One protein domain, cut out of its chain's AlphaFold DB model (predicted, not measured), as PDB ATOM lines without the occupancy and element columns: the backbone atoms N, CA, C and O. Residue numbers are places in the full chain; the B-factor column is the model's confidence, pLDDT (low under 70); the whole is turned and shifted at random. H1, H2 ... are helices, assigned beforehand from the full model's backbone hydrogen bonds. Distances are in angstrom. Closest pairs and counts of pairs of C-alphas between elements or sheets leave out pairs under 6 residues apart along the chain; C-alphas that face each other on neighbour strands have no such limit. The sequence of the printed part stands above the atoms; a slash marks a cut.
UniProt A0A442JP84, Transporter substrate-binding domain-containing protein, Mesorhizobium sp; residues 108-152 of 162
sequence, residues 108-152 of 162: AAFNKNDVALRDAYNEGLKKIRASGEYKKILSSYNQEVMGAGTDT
ATOM      1  N   ALA A 108     -30.350   4.800  44.149       93.50
ATOM      2  CA  ALA A 108     -30.295   3.440  43.622       93.50
ATOM      3  C   ALA A 108     -31.704   2.825  43.618       93.50
ATOM      4  O   ALA A 108     -32.418   2.894  44.623       93.50
ATOM      5  N   ALA A 109     -32.097   2.242  42.486       93.75
ATOM      6  CA  ALA A 109     -33.366   1.544  42.327       93.75
ATOM      7  C   ALA A 109     -33.147   0.030  42.416       93.75
ATOM      8  O   ALA A 109     -32.170  -0.498  41.891       93.75
ATOM      9  N   PHE A 110     -34.081  -0.661  43.065       95.75
ATOM     10  CA  PHE A 110     -34.064  -2.109  43.263       95.75
ATOM     11  C   PHE A 110     -35.362  -2.710  42.720       95.75
ATOM     12  O   PHE A 110     -36.359  -1.996  42.559       95.75
ATOM     13  N   ASN A 111     -35.377  -4.020  42.461       96.56
ATOM     14  CA  ASN A 111     -36.626  -4.722  42.176       96.56
ATOM     15  C   ASN A 111     -37.601  -4.537  43.353       96.56
ATOM     16  O   ASN A 111     -37.184  -4.548  44.513       96.56
ATOM     17  N   LYS A 112     -38.904  -4.403  43.073       94.56
ATOM     18  CA  LYS A 112     -39.936  -4.241  44.113       94.56
ATOM     19  C   LYS A 112     -39.951  -5.390  45.127       94.56
ATOM     20  O   LYS A 112     -40.340  -5.166  46.268       94.56
ATOM     21  N   ASN A 113     -39.522  -6.582  44.716       97.12
ATOM     22  CA  ASN A 113     -39.486  -7.767  45.567       97.12
ATOM     23  C   ASN A 113     -38.167  -7.908  46.353       97.12
ATOM     24  O   ASN A 113     -38.131  -8.636  47.342       97.12
ATOM     25  N   ASP A 114     -37.108  -7.173  45.992       97.75
ATOM     26  CA  ASP A 114     -35.778  -7.268  46.617       97.75
ATOM     27  C   ASP A 114     -35.646  -6.341  47.839       97.75
ATOM     28  O   ASP A 114     -34.700  -5.561  47.984       97.75
ATOM     29  N   VAL A 115     -36.626  -6.419  48.743       96.94
ATOM     30  CA  VAL A 115     -36.735  -5.534  49.915       96.94
ATOM     31  C   VAL A 115     -35.515  -5.662  50.829       96.94
ATOM     32  O   VAL A 115     -34.947  -4.651  51.237       96.94
ATOM     33  N   ALA A 116     -35.058  -6.890  51.089       97.62
ATOM     34  CA  ALA A 116     -33.919  -7.142  51.971       97.62
ATOM     35  C   ALA A 116     -32.612  -6.524  51.440       97.62
ATOM     36  O   ALA A 116     -31.831  -5.967  52.212       97.62
ATOM     37  N   LEU A 117     -32.388  -6.572  50.121       97.94
ATOM     38  CA  LEU A 117     -31.216  -5.959  49.494       97.94
ATOM     39  C   LEU A 117     -31.281  -4.430  49.581       97.94
ATOM     40  O   LEU A 117     -30.295  -3.788  49.948       97.94
ATOM     41  N   ARG A 118     -32.451  -3.852  49.289       97.56
ATOM     42  CA  ARG A 118     -32.701  -2.410  49.402       97.56
ATOM     43  C   ARG A 118     -32.455  -1.919  50.831       97.56
ATOM     44  O   ARG A 118     -31.816  -0.883  51.019       97.56
ATOM     45  N   ASP A 119     -32.931  -2.656  51.830       97.38
ATOM     46  CA  ASP A 119     -32.762  -2.307  53.245       97.38
ATOM     47  C   ASP A 119     -31.288  -2.402  53.673       97.38
ATOM     48  O   ASP A 119     -30.761  -1.463  54.273       97.38
ATOM     49  N   ALA A 120     -30.580  -3.469  53.280       98.12
ATOM     50  CA  ALA A 120     -29.147  -3.616  53.542       98.12
ATOM     51  C   ALA A 120     -28.314  -2.492  52.896       98.12
ATOM     52  O   ALA A 120     -27.410  -1.941  53.533       98.12
ATOM     53  N   TYR A 121     -28.642  -2.103  51.658       97.38
ATOM     54  CA  TYR A 121     -28.015  -0.966  50.982       97.38
ATOM     55  C   TYR A 121     -28.245   0.345  51.746       97.38
ATOM     56  O   TYR A 121     -27.304   1.111  51.958       97.38
ATOM     57  N   ASN A 122     -29.478   0.597  52.195       95.44
ATOM     58  CA  ASN A 122     -29.822   1.806  52.944       95.44
ATOM     59  C   ASN A 122     -29.066   1.904  54.277       95.44
ATOM     60  O   ASN A 122     -28.563   2.980  54.612       95.44
ATOM     61  N   GLU A 123     -28.926   0.795  55.005       96.81
ATOM     62  CA  GLU A 123     -28.131   0.745  56.237       96.81
ATOM     63  C   GLU A 123     -26.646   1.035  55.977       96.81
ATOM     64  O   GLU A 123     -26.015   1.806  56.708       96.81
ATOM     65  N   GLY A 124     -26.081   0.478  54.901       96.75
ATOM     66  CA  GLY A 124     -24.719   0.790  54.466       96.75
ATOM     67  C   GLY A 124     -24.548   2.269  54.109       96.75
ATOM     68  O   GLY A 124     -23.651   2.940  54.627       96.75
ATOM     69  N   LEU A 125     -25.448   2.812  53.287       93.94
ATOM     70  CA  LEU A 125     -25.422   4.213  52.869       93.94
ATOM     71  C   LEU A 125     -25.517   5.170  54.065       93.94
ATOM     72  O   LEU A 125     -24.810   6.179  54.102       93.94
ATOM     73  N   LYS A 126     -26.345   4.850  55.066       92.62
ATOM     74  CA  LYS A 126     -26.459   5.633  56.302       92.62
ATOM     75  C   LYS A 126     -25.121   5.712  57.043       92.62
ATOM     76  O   LYS A 126     -24.734   6.797  57.471       92.62
ATOM     77  N   LYS A 127     -24.384   4.598  57.135       95.44
ATOM     78  CA  LYS A 127     -23.045   4.555  57.752       95.44
ATOM     79  C   LYS A 127     -22.020   5.371  56.960       95.44
ATOM     80  O   LYS A 127     -21.287   6.153  57.558       95.44
ATOM     81  N   ILE A 128     -22.014   5.251  55.628       93.50
ATOM     82  CA  ILE A 128     -21.119   6.010  54.729       93.50
ATOM     83  C   ILE A 128     -21.378   7.523  54.819       93.50
ATOM     84  O   ILE A 128     -20.456   8.335  54.746       93.50
ATOM     85  N   ARG A 129     -22.640   7.932  54.986       90.25
ATOM     86  CA  ARG A 129     -22.988   9.340  55.211       90.25
ATOM     87  C   ARG A 129     -22.539   9.827  56.581       90.25
ATOM     88  O   ARG A 129     -21.926  10.887  56.665       90.25
ATOM     89  N   ALA A 130     -22.804   9.049  57.631       90.75
ATOM     90  CA  ALA A 130     -22.435   9.397  59.001       90.75
ATOM     91  C   ALA A 130     -20.915   9.537  59.192       90.75
ATOM     92  O   ALA A 130     -20.477  10.381  59.967       90.75
ATOM     93  N   SER A 131     -20.107   8.762  58.461       94.44
ATOM     94  CA  SER A 131     -18.643   8.871  58.501       94.44
ATOM     95  C   SER A 131     -18.079  10.074  57.732       94.44
ATOM     96  O   SER A 131     -16.876  10.323  57.778       94.44
ATOM     97  N   GLY A 132     -18.913  10.805  56.985       91.25
ATOM     98  CA  GLY A 132     -18.477  11.867  56.077       91.25
ATOM     99  C   GLY A 132     -17.854  11.359  54.772       91.25
ATOM    100  O   GLY A 132     -17.558  12.166  53.890       91.25
ATOM    101  N   GLU A 133     -17.709  10.043  54.599       93.69
ATOM    102  CA  GLU A 133     -17.113   9.437  53.405       93.69
ATOM    103  C   GLU A 133     -17.931   9.745  52.148       93.69
ATOM    104  O   GLU A 133     -17.371  10.038  51.096       93.69
ATOM    105  N   TYR A 134     -19.260   9.816  52.277       91.06
ATOM    106  CA  TYR A 134     -20.138  10.235  51.183       91.06
ATOM    107  C   TYR A 134     -19.739  11.599  50.590       91.06
ATOM    108  O   TYR A 134     -19.703  11.758  49.373       91.06
ATOM    109  N   LYS A 135     -19.399  12.583  51.436       89.62
ATOM    110  CA  LYS A 135     -18.985  13.920  50.975       89.62
ATOM    111  C   LYS A 135     -17.618  13.886  50.296       89.62
ATOM    112  O   LYS A 135     -17.432  14.582  49.305       89.62
ATOM    113  N   LYS A 136     -16.690  13.058  50.787       91.94
ATOM    114  CA  LYS A 136     -15.375  12.874  50.155       91.94
ATOM    115  C   LYS A 136     -15.497  12.246  48.772       91.94
ATOM    116  O   LYS A 136     -14.859  12.728  47.847       91.94
ATOM    117  N   ILE A 137     -16.355  11.231  48.627       92.06
ATOM    118  CA  ILE A 137     -16.656  10.621  47.327       92.06
ATOM    119  C   ILE A 137     -17.216  11.682  46.380       92.06
ATOM    120  O   ILE A 137     -16.733  11.810  45.268       92.06
ATOM    121  N   LEU A 138     -18.195  12.487  46.803       89.31
ATOM    122  CA  LEU A 138     -18.702  13.562  45.942       89.31
ATOM    123  C   LEU A 138     -17.596  14.545  45.543       89.31
ATOM    124  O   LEU A 138     -17.509  14.915  44.376       89.31
ATOM    125  N   SER A 139     -16.726  14.914  46.481       88.06
ATOM    126  CA  SER A 139     -15.629  15.844  46.223       88.06
ATOM    127  C   SER A 139     -14.577  15.298  45.259       88.06
ATOM    128  O   SER A 139     -14.111  16.032  44.394       88.06
ATOM    129  N   SER A 140     -14.272  13.995  45.287       89.56
ATOM    130  CA  SER A 140     -13.332  13.405  44.320       89.56
ATOM    131  C   SER A 140     -13.812  13.492  42.868       89.56
ATOM    132  O   SER A 140     -13.008  13.346  41.951       89.56
ATOM    133  N   TYR A 141     -15.111  13.718  42.661       85.38
ATOM    134  CA  TYR A 141     -15.725  13.917  41.349       85.38
ATOM    135  C   TYR A 141     -16.168  15.369  41.094       85.38
ATOM    136  O   TYR A 141     -16.808  15.616  40.074       85.38
ATOM    137  N   ASN A 142     -15.853  16.323  41.980       80.00
ATOM    138  CA  ASN A 142     -16.349  17.709  41.927       80.00
ATOM    139  C   ASN A 142     -17.892  17.808  41.936       80.00
ATOM    140  O   ASN A 142     -18.496  18.590  41.203       80.00
ATOM    141  N   GLN A 143     -18.554  16.949  42.712       82.94
ATOM    142  CA  GLN A 143     -20.016  16.820  42.787       82.94
ATOM    143  C   GLN A 143     -20.571  17.209  44.167       82.94
ATOM    144  O   GLN A 143     -21.641  16.750  44.574       82.94
ATOM    145  N   GLU A 144     -19.878  18.050  44.932       84.12
ATOM    146  CA  GLU A 144     -20.283  18.462  46.283       84.12
ATOM    147  C   GLU A 144     -21.670  19.113  46.295       84.12
ATOM    148  O   GLU A 144     -22.476  18.865  47.199       84.12
ATOM    149  N   VAL A 145     -21.983  19.879  45.247       79.56
ATOM    150  CA  VAL A 145     -23.293  20.513  45.031       79.56
ATOM    151  C   VAL A 145     -24.418  19.468  44.994       79.56
ATOM    152  O   VAL A 145     -25.532  19.730  45.457       79.56
ATOM    153  N   MET A 146     -24.131  18.239  44.549       81.44
ATOM    154  CA  MET A 146     -25.107  17.149  44.534       81.44
ATOM    155  C   MET A 146     -25.403  16.541  45.913       81.44
ATOM    156  O   MET A 146     -26.364  15.775  46.066       81.44
ATOM    157  N   GLY A 147     -24.587  16.851  46.921       80.38
ATOM    158  CA  GLY A 147     -24.829  16.491  48.319       80.38
ATOM    159  C   GLY A 147     -25.801  17.440  49.024       80.38
ATOM    160  O   GLY A 147     -26.371  17.088  50.055       80.38
ATOM    161  N   ALA A 148     -26.038  18.636  48.479       78.38
ATOM    162  CA  ALA A 148     -26.941  19.595  49.102       78.38
ATOM    163  C   ALA A 148     -28.384  19.052  49.151       78.38
ATOM    164  O   ALA A 148     -28.913  18.527  48.170       78.38
ATOM    165  N   GLY A 149     -29.032  19.156  50.313       74.62
ATOM    166  CA  GLY A 149     -30.416  18.706  50.513       74.62
ATOM    167  C   GLY A 149     -30.615  17.186  50.591       74.62
ATOM    168  O   GLY A 149     -31.735  16.745  50.855       74.62
ATOM    169  N   THR A 150     -29.563  16.367  50.427       80.31
ATOM    170  CA  THR A 150     -29.699  14.904  50.539       80.31
ATOM    171  C   THR A 150     -29.947  14.432  51.967       80.31
ATOM    172  O   THR A 150     -30.401  13.304  52.144       80.31
ATOM    173  N   ASP A 151     -29.623  15.250  52.967       79.69
ATOM    174  CA  ASP A 151     -29.750  14.911  54.392       79.69
ATOM    175  C   ASP A 151     -31.080  15.393  54.993       79.69
ATOM    176  O   ASP A 151     -31.469  14.960  56.074       79.69
ATOM    177  N   THR A 152     -31.801  16.263  54.281       81.06
ATOM    178  CA  THR A 152     -33.078  16.852  54.714       81.06
ATOM    179  C   THR A 152     -34.281  16.334  53.924       81.06
ATOM    180  O   THR A 152     -35.413  16.725  54.201       81.06
TER     181      THR A 152
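AT A GLANCE: This is residues 108 to 152 of the 162 residues of the protein "Transporter substrate-binding domain-containing protein" of Mesorhizobium sp (UniProt A0A442JP84). An open, L-shaped chain: the long helix H1 makes the long axis, at its far end the short helix H2 turns off at a corner, followed by the small H3 and a tail, residues 148 to 152, and at the other end of H1 the lead-in, residues 108 to 114, turns back without packing along the helix, its residues 111 to 114 standing free. Residues 111 to 117 stick out. The printed part has 45 residues with three named helices, H1, H2 and H3 in that order, and no named strand: all helix. It is loose, radius of gyration of the C-alphas 12.3 A, spanning 34 by 21 by 18 A.

HOW THE PARTS SIT: H1, residues 115 to 130, is close to but not clearly touching H2, residues 133 to 140; the closest C-alphas, of Ile 128 and Tyr 134, are 5.6 A apart. Their lines are about perpendicular at 74 degrees. H2 touches H3, residues 144 to 147, closest at the C-alphas of Leu 138 and Glu 144, 5.2 A. H1 and H3 are apart. In H1 and H2 every O i to N i+4 pair is within hydrogen-bond range; H3 is too short for such a pair.

IN THESE COORDINATES: H1 runs 22.6 A from C-alpha 115 at (-36.735, -5.534, 49.915). H2 is 10.6 A long. H3, 5.4 A long, ends at C-alpha 147, (-24.829, 16.491, 48.319).

THE WHOLE: The C-alphas farthest apart, of Asn 113 and Asn 142, are 34.6 A apart. The printed part has no cut, and both links between helices are tight. Mean pLDDT of the printed part is 90.6; no printed residue is under 70.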